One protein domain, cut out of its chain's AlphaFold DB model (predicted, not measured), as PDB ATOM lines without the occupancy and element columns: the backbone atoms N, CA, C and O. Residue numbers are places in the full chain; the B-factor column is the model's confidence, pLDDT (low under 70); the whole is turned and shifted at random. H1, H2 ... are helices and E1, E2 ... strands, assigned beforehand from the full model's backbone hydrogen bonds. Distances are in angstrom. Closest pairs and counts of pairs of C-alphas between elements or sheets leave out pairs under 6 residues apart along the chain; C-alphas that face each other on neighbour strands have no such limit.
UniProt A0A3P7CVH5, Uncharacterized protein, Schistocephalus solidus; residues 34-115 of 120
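This is residues 34 to 115 of the 120 residues of an uncharacterized protein of Schistocephalus solidus (UniProt A0A3P7CVH5). A small antiparallel sheet, E1 - E4 - E2, has the long helix H1 packed along one face, with short H2 standing up near one end of that face: two layers. Strand E3 lies apart from the sheet. Of mixed class, the 82 printed residues include two named helices and four named strands, ordered E1 H1 E2 E3 E4 H2; compact, radius of gyration of the C-alphas 13.2 A, spans 32 by 29 by 22 A.

E1, residues 44 to 50, starts at C-alpha 44 (111.140, 187.234, 170.818). H1, residues 55 to 72, 24.1 A, has a kink of 36 degrees near residue 62. E2 is 76 to 82, E3 86 to 89, E4 96 to 102, and H2 105 to 113, ending at C-alpha 113 (123.569, 193.463, 178.840).

N 46 and O 100 of E1 and E4 are 2.9 A apart; N 99 and O 80 of E4 and E2, 2.8 A. H1 is over E2, height 8.4 A; their closest C-alphas, Gly 67 and Pro 77, are 5.2 A apart. E1, H1, E2 form a split strand-helix-strand unit, E4 between the strands, with a right-handed crossover. In H2 every O i to N i+4 pair is within hydrogen-bond range, in H1 11 of 14.

The printed part has no cut and no long link; residue 115 is under 70.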
ATOM      1  N   PRO A  34      95.486 185.524 180.986       88.00
ATOM      2  CA  PRO A  34      94.860 186.605 180.248       88.00
ATOM      3  C   PRO A  34      95.931 187.387 179.481       88.00
ATOM      4  O   PRO A  34      96.939 187.811 180.048       88.00
ATOM      5  N   ILE A  35      95.701 187.571 178.185       87.81
ATOM      6  CA  ILE A  35      96.563 188.358 177.309       87.81
ATOM      7  C   ILE A  35      96.014 189.785 177.250       87.81
ATOM      8  O   ILE A  35      94.840 189.980 176.938       87.81
ATOM      9  N   ASN A  36      96.866 190.773 177.523       88.44
ATOM     10  CA  ASN A  36      96.509 192.191 177.444       88.44
ATOM     11  C   ASN A  36      96.746 192.764 176.038       88.44
ATOM     12  O   ASN A  36      96.013 193.645 175.595       88.44
ATOM     13  N   LEU A  37      97.780 192.272 175.345       89.62
ATOM     14  CA  LEU A  37      98.197 192.725 174.015       89.62
ATOM     15  C   LEU A  37      98.493 191.523 173.113       89.62
ATOM     16  O   LEU A  37      98.964 190.506 173.607       89.62
ATOM     17  N   PRO A  38      98.260 191.603 171.795       89.00
ATOM     18  CA  PRO A  38      98.587 190.503 170.893       89.00
ATOM     19  C   PRO A  38     100.097 190.209 170.872       89.00
ATOM     20  O   PRO A  38     100.918 191.125 170.958       89.00
ATOM     21  N   ILE A  39     100.448 188.928 170.713       89.75
ATOM     22  CA  ILE A  39     101.826 188.492 170.448       89.75
ATOM     23  C   ILE A  39     102.070 188.563 168.941       89.75
ATOM     24  O   ILE A  39     101.291 188.003 168.172       89.75
ATOM     25  N   ASN A  40     103.142 189.230 168.514       90.38
ATOM     26  CA  ASN A  40     103.493 189.307 167.092       90.38
ATOM     27  C   ASN A  40     104.153 188.000 166.607       90.38
ATOM     28  O   ASN A  40     104.984 187.435 167.315       90.38
ATOM     29  N   ASP A  41     103.876 187.590 165.364       85.38
ATOM     30  CA  ASP A  41     104.298 186.294 164.787       85.38
ATOM     31  C   ASP A  41     105.820 186.037 164.764       85.38
ATOM     32  O   ASP A  41     106.247 184.892 164.661       85.38
ATOM     33  N   ASN A  42     106.645 187.083 164.882       87.56
ATOM     34  CA  ASN A  42     108.112 186.993 164.892       87.56
ATOM     35  C   ASN A  42     108.746 187.633 166.135       87.56
ATOM     36  O   ASN A  42     109.934 187.958 166.129       87.56
ATOM     37  N   ALA A  43     107.959 187.877 167.183       91.38
ATOM     38  CA  ALA A  43     108.500 188.459 168.397       91.38
ATOM     39  C   ALA A  43     109.353 187.450 169.171       91.38
ATOM     40  O   ALA A  43     109.004 186.277 169.312       91.38
ATOM     41  N   ILE A  44     110.443 187.944 169.751       95.06
ATOM     42  CA  ILE A  44     111.140 187.234 170.818       95.06
ATOM     43  C   ILE A  44     110.382 187.511 172.107       95.06
ATOM     44  O   ILE A  44     110.220 188.666 172.488       95.06
ATOM     45  N   VAL A  45     109.908 186.467 172.777       93.69
ATOM     46  CA  VAL A  45     109.195 186.608 174.048       93.69
ATOM     47  C   VAL A  45     110.117 186.289 175.211       93.69
ATOM     48  O   VAL A  45     110.919 185.358 175.159       93.69
ATOM     49  N   GLU A  46     109.977 187.064 176.270       93.06
ATOM     50  CA  GLU A  46     110.639 186.849 177.543       93.06
ATOM     51  C   GLU A  46     109.551 186.665 178.603       93.06
ATOM     52  O   GLU A  46     108.557 187.394 178.647       93.06
ATOM     53  N   ILE A  47     109.720 185.628 179.418       92.38
ATOM     54  CA  ILE A  47     108.732 185.179 180.392       92.38
ATOM     55  C   ILE A  47     109.367 185.221 181.775       92.38
ATOM     56  O   ILE A  47     110.382 184.568 182.008       92.38
ATOM     57  N   HIS A  48     108.713 185.919 182.702       91.88
ATOM     58  CA  HIS A  48     109.071 185.913 184.118       91.88
ATOM     59  C   HIS A  48     107.972 185.242 184.929       91.88
ATOM     60  O   HIS A  48     106.816 185.680 184.924       91.88
ATOM     61  N   LEU A  49     108.356 184.186 185.647       91.81
ATOM     62  CA  LEU A  49     107.504 183.465 186.586       91.81
ATOM     63  C   LEU A  49     107.890 183.882 188.002       91.81
ATOM     64  O   LEU A  49     108.997 183.590 188.453       91.81
ATOM     65  N   LEU A  50     106.996 184.574 188.703       92.00
ATOM     66  CA  LEU A  50     107.321 185.208 189.978       92.00
ATOM     67  C   LEU A  50     106.454 184.673 191.118       92.00
ATOM     68  O   LEU A  50     105.292 184.301 190.942       92.00
ATOM     69  N   ASN A  51     107.040 184.679 192.315       91.88
ATOM     70  CA  ASN A  51     106.350 184.443 193.579       91.88
ATOM     71  C   ASN A  51     106.431 185.709 194.437       91.88
ATOM     72  O   ASN A  51     107.351 185.893 195.235       91.88
ATOM     73  N   LEU A  52     105.465 186.600 194.240       90.81
ATOM     74  CA  LEU A  52     105.354 187.872 194.939       90.81
ATOM     75  C   LEU A  52     104.816 187.668 196.356       90.81
ATOM     76  O   LEU A  52     103.835 186.957 196.564       90.81
ATOM     77  N   ARG A  53     105.442 188.326 197.335       88.81
ATOM     78  CA  ARG A  53     104.928 188.391 198.714       88.81
ATOM     79  C   ARG A  53     103.974 189.567 198.917       88.81
ATOM     80  O   ARG A  53     102.996 189.426 199.637       88.81
ATOM     81  N   ASP A  54     104.266 190.694 198.271       89.94
ATOM     82  CA  ASP A  54     103.467 191.919 198.303       89.94
ATOM     83  C   ASP A  54     103.234 192.400 196.866       89.94
ATOM     84  O   ASP A  54     104.141 192.917 196.210       89.94
ATOM     85  N   SER A  55     102.025 192.169 196.353       85.75
ATOM     86  CA  SER A  55     101.675 192.525 194.978       85.75
ATOM     87  C   SER A  55     101.493 194.032 194.794       85.75
ATOM     88  O   SER A  55     101.816 194.547 193.730       85.75
ATOM     89  N   GLN A  56     101.022 194.755 195.815       85.75
ATOM     90  CA  GLN A  56     100.784 196.200 195.715       85.75
ATOM     91  C   GLN A  56     102.101 196.970 195.639       85.75
ATOM     92  O   GLN A  56     102.261 197.868 194.804       85.75
ATOM     93  N   LEU A  57     103.067 196.596 196.480       89.00
ATOM     94  CA  LEU A  57     104.406 197.172 196.437       89.00
ATOM     95  C   LEU A  57     105.080 196.860 195.098       89.00
ATOM     96  O   LEU A  57     105.606 197.753 194.441       89.00
ATOM     97  N   PHE A  58     104.984 195.608 194.642       91.25
ATOM     98  CA  PHE A  58     105.541 195.194 193.360       91.25
ATOM     99  C   PHE A  58     104.954 195.978 192.177       91.25
ATOM    100  O   PHE A  58     105.695 196.479 191.332       91.25
ATOM    101  N   GLU A  59     103.633 196.136 192.117       85.62
ATOM    102  CA  GLU A  59     102.976 196.883 191.041       85.62
ATOM    103  C   GLU A  59     103.383 198.363 191.021       85.62
ATOM    104  O   GLU A  59     103.607 198.942 189.953       85.62
ATOM    105  N   SER A  60     103.480 198.984 192.198       84.44
ATOM    106  CA  SER A  60     103.774 200.413 192.320       84.44
ATOM    107  C   SER A  60     105.254 200.749 192.128       84.44
ATOM    108  O   SER A  60     105.557 201.704 191.408       84.44
ATOM    109  N   GLU A  61     106.163 199.972 192.719       88.31
ATOM    110  CA  GLU A  61     107.600 200.271 192.749       88.31
ATOM    111  C   GLU A  61     108.401 199.576 191.649       88.31
ATOM    112  O   GLU A  61     109.445 200.090 191.251       88.31
ATOM    113  N   PHE A  62     107.932 198.434 191.141       90.06
ATOM    114  CA  PHE A  62     108.656 197.669 190.126       90.06
ATOM    115  C   PHE A  62     107.949 197.683 188.776       90.06
ATOM    116  O   PHE A  62     108.552 198.079 187.781       90.06
ATOM    117  N   LEU A  63     106.676 197.278 188.721       91.19
ATOM    118  CA  LEU A  63     105.998 197.023 187.450       91.19
ATOM    119  C   LEU A  63     105.935 198.294 186.593       91.19
ATOM    120  O   LEU A  63     106.401 198.299 185.461       91.19
ATOM    121  N   LYS A  64     105.455 199.415 187.138       88.25
ATOM    122  CA  LYS A  64     105.395 200.685 186.389       88.25
ATOM    123  C   LYS A  64     106.746 201.135 185.803       88.25
ATOM    124  O   LYS A  64     106.801 201.368 184.594       88.25
ATOM    125  N   PRO A  65     107.828 201.284 186.593       91.06
ATOM    126  CA  PRO A  65     109.111 201.715 186.042       91.06
ATOM    127  C   PRO A  65     109.754 200.665 185.129       91.06
ATOM    128  O   PRO A  65     110.375 201.049 184.139       91.06
ATOM    129  N   TYR A  66     109.555 199.369 185.395       92.25
ATOM    130  CA  TYR A  66     109.998 198.296 184.506       92.25
ATOM    131  C   TYR A  66     109.367 198.424 183.119       92.25
ATOM    132  O   TYR A  66     110.081 198.429 182.123       92.25
ATOM    133  N   GLY A  67     108.045 198.603 183.045       93.56
ATOM    134  CA  GLY A  67     107.344 198.739 181.768       93.56
ATOM    135  C   GLY A  67     107.878 199.894 180.928       93.56
ATOM    136  O   GLY A  67     108.204 199.707 179.759       93.56
ATOM    137  N   LYS A  68     108.072 201.058 181.558       92.94
ATOM    138  CA  LYS A  68     108.652 202.234 180.899       92.94
ATOM    139  C   LYS A  68     110.064 201.959 180.371       92.94
ATOM    140  O   LYS A  68     110.383 202.350 179.255       92.94
ATOM    141  N   ALA A  69     110.896 201.272 181.151       93.12
ATOM    142  CA  ALA A  69     112.256 200.931 180.743       93.12
ATOM    143  C   ALA A  69     112.283 199.951 179.553       93.12
ATOM    144  O   ALA A  69     113.119 200.091 178.663       93.12
ATOM    145  N   ILE A  70     111.350 198.993 179.508       94.81
ATOM    146  CA  ILE A  70     111.190 198.071 178.375       94.81
ATOM    147  C   ILE A  70     110.776 198.833 177.109       94.81
ATOM    148  O   ILE A  70     111.368 198.615 176.053       94.81
ATOM    149  N   GLU A  71     109.809 199.751 177.211       95.31
ATOM    150  CA  GLU A  71     109.383 200.598 176.084       95.31
ATOM    151  C   GLU A  71     110.531 201.469 175.563       95.31
ATOM    152  O   GLU A  71     110.766 201.533 174.358       95.31
ATOM    153  N   GLU A  72     111.289 202.100 176.465       94.19
ATOM    154  CA  GLU A  72     112.464 202.911 176.120       94.19
ATOM    155  C   GLU A  72     113.558 202.084 175.421       94.19
ATOM    156  O   GLU A  72     114.255 202.596 174.545       94.19
ATOM    157  N   ALA A  73     113.676 200.797 175.758       93.38
ATOM    158  CA  ALA A  73     114.574 199.849 175.102       93.38
ATOM    159  C   ALA A  73     114.024 199.290 173.770       93.38
ATOM    160  O   ALA A  73     114.704 198.502 173.112       93.38
ATOM    161  N   GLY A  74     112.818 199.689 173.353       93.50
ATOM    162  CA  GLY A  74     112.173 199.246 172.112       93.50
ATOM    163  C   GLY A  74     111.433 197.909 172.218       93.50
ATOM    164  O   GLY A  74     111.060 197.336 171.192       93.50
ATOM    165  N   GLY A  75     111.231 197.399 173.433       94.62
ATOM    166  CA  GLY A  75     110.359 196.263 173.709       94.62
ATOM    167  C   GLY A  75     108.903 196.689 173.898       94.62
ATOM    168  O   GLY A  75     108.579 197.868 174.020       94.62
ATOM    169  N   VAL A  76     108.009 195.707 173.955       96.06
ATOM    170  CA  VAL A  76     106.610 195.904 174.345       96.06
ATOM    171  C   VAL A  76     106.405 195.210 175.691       96.06
ATOM    172  O   VAL A  76     106.488 193.973 175.761       96.06
ATOM    173  N   PRO A  77     106.178 195.969 176.774       93.69
ATOM    174  CA  PRO A  77     105.942 195.386 178.078       93.69
ATOM    175  C   PRO A  77     104.529 194.809 178.173       93.69
ATOM    176  O   PRO A  77     103.631 195.170 177.417       93.69
ATOM    177  N   PHE A  78     104.322 193.954 179.172       92.56
ATOM    178  CA  PHE A  78     102.995 193.574 179.671       92.56
ATOM    179  C   PHE A  78     102.020 193.035 178.631       92.56
ATOM    180  O   PHE A  78     100.806 193.178 178.796       92.56
ATOM    181  N   VAL A  79     102.533 192.317 177.631       89.88
ATOM    182  CA  VAL A  79     101.712 191.400 176.831       89.88
ATOM    183  C   VAL A  79     100.905 190.501 177.769       89.88
ATOM    184  O   VAL A  79      99.706 190.297 177.573       89.88
ATOM    185  N   ILE A  80     101.553 190.070 178.855       91.44
ATOM    186  CA  ILE A  80     100.919 189.556 180.066       91.44
ATOM    187  C   ILE A  80     101.556 190.265 181.267       91.44
ATOM    188  O   ILE A  80     102.777 190.394 181.342       91.44
ATOM    189  N   ALA A  81     100.737 190.724 182.205       92.81
ATOM    190  CA  ALA A  81     101.154 191.143 183.542       92.81
ATOM    191  C   ALA A  81      99.991 190.856 184.485       92.81
ATOM    192  O   ALA A  81      99.019 191.611 184.510       92.81
ATOM    193  N   SER A  82     100.022 189.707 185.154       91.06
ATOM    194  CA  SER A  82      98.832 189.205 185.836       91.06
ATOM    195  C   SER A  82      99.163 188.344 187.044       91.06
ATOM    196  O   SER A  82     100.006 187.449 186.972       91.06
ATOM    197  N   SER A  83      98.420 188.572 188.127       90.38
ATOM    198  CA  SER A  83      98.312 187.666 189.273       90.38
ATOM    199  C   SER A  83      97.279 186.554 189.056       90.38
ATOM    200  O   SER A  83      97.229 185.579 189.804       90.38
ATOM    201  N   HIS A  84      96.448 186.668 188.016       89.31
ATOM    202  CA  HIS A  84      95.478 185.650 187.635       89.31
ATOM    203  C   HIS A  84      96.154 184.563 186.791       89.31
ATOM    204  O   HIS A  84      96.033 184.534 185.565       89.31
ATOM    205  N   VAL A  85      96.908 183.700 187.473       87.56
ATOM    206  CA  VAL A  85      97.629 182.570 186.880       87.56
ATOM    207  C   VAL A  85      96.832 181.290 187.095       87.56
ATOM    208  O   VAL A  85      96.666 180.839 188.228       87.56
ATOM    209  N   ILE A  86      96.353 180.682 186.009       88.88
ATOM    210  CA  ILE A  86      95.651 179.400 186.070       88.88
ATOM    211  C   ILE A  86      96.587 178.308 185.575       88.88
ATOM    212  O   ILE A  86      96.930 178.258 184.397       88.88
ATOM    213  N   ARG A  87      96.991 177.410 186.472       87.88
ATOM    214  CA  ARG A  87      97.796 176.237 186.128       87.88
ATOM    215  C   ARG A  87      96.886 175.028 185.930       87.88
ATOM    216  O   ARG A  87      96.262 174.573 186.884       87.88
ATOM    217  N   ILE A  88      96.849 174.495 184.713       83.56
ATOM    218  CA  ILE A  88      96.064 173.298 184.375       83.56
ATOM    219  C   ILE A  88      96.850 172.017 184.691       83.56
ATOM    220  O   ILE A  88      96.269 171.019 185.115       83.56
ATOM    221  N   ARG A  89      98.176 172.036 184.505       80.00
ATOM    222  CA  ARG A  89      99.076 170.889 184.712       80.00
ATOM    223  C   ARG A  89     100.461 171.371 185.147       80.00
ATOM    224  O   ARG A  89     100.834 172.492 184.815       80.00
ATOM    225  N   GLY A  90     101.196 170.517 185.859       80.94
ATOM    226  CA  GLY A  90     102.591 170.734 186.248       80.94
ATOM    227  C   GLY A  90     102.795 171.060 187.729       80.94
ATOM    228  O   GLY A  90     101.840 171.140 188.510       80.94
ATOM    229  N   ILE A  91     104.061 171.185 188.129       80.06
ATOM    230  CA  ILE A  91     104.490 171.334 189.526       80.06
ATOM    231  C   ILE A  91     104.956 172.751 189.864       80.06
ATOM    232  O   ILE A  91     104.922 173.128 191.040       80.06
ATOM    233  N   TYR A  92     105.345 173.557 188.872       83.31
ATOM    234  CA  TYR A  92     105.887 174.887 189.111       83.31
ATOM    235  C   TYR A  92     104.794 175.820 189.620       83.31
ATOM    236  O   TYR A  92     103.713 175.931 189.037       83.31
ATOM    237  N   ASN A  93     105.055 176.470 190.752       83.75
ATOM    238  CA  ASN A  93     104.118 177.392 191.375       83.75
ATOM    239  C   ASN A  93     104.624 178.824 191.197       83.75
ATOM    240  O   ASN A  93     105.725 179.150 191.641       83.75
ATOM    241  N   CYS A  94     103.812 179.661 190.562       90.25
ATOM    242  CA  CYS A  94     103.998 181.104 190.488       90.25
ATOM    243  C   CYS A  94     102.657 181.779 190.769       90.25
ATOM    244  O   CYS A  94     101.602 181.232 190.450       90.25
ATOM    245  N   ASN A  95     102.698 182.958 191.381       90.56
ATOM    246  CA  ASN A  95     101.503 183.751 191.662       90.56
ATOM    247  C   ASN A  95     101.447 185.044 190.841       90.56
ATOM    248  O   ASN A  95     100.502 185.817 190.990       90.56
ATOM    249  N   PHE A  96     102.445 185.280 189.988       92.75
ATOM    250  CA  PHE A  96     102.462 186.394 189.060       92.75
ATOM    251  C   PHE A  96     103.256 186.041 187.805       92.75
ATOM    252  O   PHE A  96     104.322 185.426 187.882       92.75
ATOM    253  N   PHE A  97     102.734 186.452 186.654       93.81
ATOM    254  CA  PHE A  97     103.318 186.183 185.348       93.81
ATOM    255  C   PHE A  97     103.551 187.495 184.608       93.81
ATOM    256  O   PHE A  97     102.639 188.322 184.512       93.81
ATOM    257  N   ILE A  98     104.752 187.669 184.061       94.62
ATOM    258  CA  ILE A  98     105.063 188.758 183.133       94.62
ATOM    259  C   ILE A  98     105.498 188.149 181.810       94.62
ATOM    260  O   ILE A  98     106.345 187.260 181.780       94.62
ATOM    261  N   LEU A  99     104.933 188.660 180.722       95.31
ATOM    262  CA  LEU A  99     105.406 188.409 179.371       95.31
ATOM    263  C   LEU A  99     105.717 189.748 178.711       95.31
ATOM    264  O   LEU A  99     104.841 190.609 178.571       95.31
ATOM    265  N   THR A 100     106.972 189.906 178.320       95.62
ATOM    266  CA  THR A 100     107.466 190.998 177.482       95.62
ATOM    267  C   THR A 100     107.784 190.438 176.105       95.62
ATOM    268  O   THR A 100     108.120 189.261 175.951       95.62
ATOM    269  N   GLN A 101     107.638 191.268 175.079       96.25
ATOM    270  CA  GLN A 101     108.009 190.877 173.728       96.25
ATOM    271  C   GLN A 101     108.975 191.887 173.117       96.25
ATOM    272  O   GLN A 101     108.884 193.091 173.355       96.25
ATOM    273  N   TRP A 102     109.890 191.381 172.305       96.12
ATOM    274  CA  TRP A 102     111.006 192.109 171.734       96.12
ATOM    275  C   TRP A 102     110.997 191.965 170.210       96.12
ATOM    276  O   TRP A 102     110.682 190.888 169.693       96.12
ATOM    277  N   PRO A 103     111.362 193.025 169.470       95.00
ATOM    278  CA  PRO A 103     111.330 193.011 168.008       95.00
ATOM    279  C   PRO A 103     112.440 192.148 167.394       95.00
ATOM    280  O   PRO A 103     112.310 191.711 166.254       95.00
ATOM    281  N   SER A 104     113.536 191.912 168.122       94.56
ATOM    282  CA  SER A 104     114.613 191.017 167.702       94.56
ATOM    283  C   SER A 104     115.407 190.491 168.897       94.56
ATOM    284  O   SER A 104     115.338 191.033 170.007       94.56
ATOM    285  N   PHE A 105     116.195 189.442 168.659       93.38
ATOM    286  CA  PHE A 105     117.074 188.867 169.675       93.38
ATOM    287  C   PHE A 105     118.167 189.852 170.107       93.38
ATOM    288  O   PHE A 105     118.528 189.896 171.279       93.38
ATOM    289  N   GLU A 106     118.676 190.675 169.192       94.31
ATOM    290  CA  GLU A 106     119.689 191.691 169.484       94.31
ATOM    291  C   GLU A 106     119.169 192.742 170.464       94.31
ATOM    292  O   GLU A 106     119.890 193.115 171.387       94.31
ATOM    293  N   VAL A 107     117.920 193.195 170.299       93.62
ATOM    294  CA  VAL A 107     117.310 194.172 171.214       93.62
ATOM    295  C   VAL A 107     117.128 193.561 172.604       93.62
ATOM    296  O   VAL A 107     117.579 194.153 173.584       93.62
ATOM    297  N   ALA A 108     116.582 192.344 172.687       92.94
ATOM    298  CA  ALA A 108     116.454 191.617 173.954       92.94
ATOM    299  C   ALA A 108     117.822 191.401 174.630       92.94
ATOM    300  O   ALA A 108     118.006 191.657 175.818       92.94
ATOM    301  N   LYS A 109     118.837 190.993 173.862       93.00
ATOM    302  CA  LYS A 109     120.203 190.800 174.361       93.00
ATOM    303  C   LYS A 109     120.803 192.102 174.892       93.00
ATOM    304  O   LYS A 109     121.410 192.095 175.959       93.00
ATOM    305  N   ASN A 110     120.646 193.211 174.171       92.75
ATOM    306  CA  ASN A 110     121.154 194.511 174.606       92.75
ATOM    307  C   ASN A 110     120.470 194.981 175.892       92.75
ATOM    308  O   ASN A 110     121.150 195.502 176.774       92.75
ATOM    309  N   TRP A 111     119.164 194.736 176.035       91.56
ATOM    310  CA  TRP A 111     118.447 194.963 177.287       91.56
ATOM    311  C   TRP A 111     119.098 194.208 178.453       91.56
ATOM    312  O   TRP A 111     119.454 194.831 179.452       91.56
ATOM    313  N   HIS A 112     119.360 192.908 178.306       88.44
ATOM    314  CA  HIS A 112     120.008 192.103 179.352       88.44
ATOM    315  C   HIS A 112     121.454 192.509 179.660       88.44
ATOM    316  O   HIS A 112     121.911 192.378 180.792       88.44
ATOM    317  N   LEU A 113     122.189 193.005 178.663       89.56
ATOM    318  CA  LEU A 113     123.569 193.463 178.840       89.56
ATOM    319  C   LEU A 113     123.671 194.896 179.372       89.56
ATOM    320  O   LEU A 113     124.745 195.301 179.808       89.56
ATOM    321  N   SER A 114     122.577 195.661 179.354       83.50
ATOM    322  CA  SER A 114     122.564 197.062 179.789       83.50
ATOM    323  C   SER A 114     122.793 197.247 181.294       83.50
ATOM    324  O   SER A 114     123.038 198.368 181.738       83.50
ATOM    325  N   GLY A 115     122.735 196.169 182.089       69.25
ATOM    326  CA  GLY A 115     122.849 196.245 183.547       69.25
ATOM    327  C   GLY A 115     121.686 197.018 184.174       69.25
ATOM    328  O   GLY A 115     121.861 197.680 185.199       69.25
TER     329      GLY A 115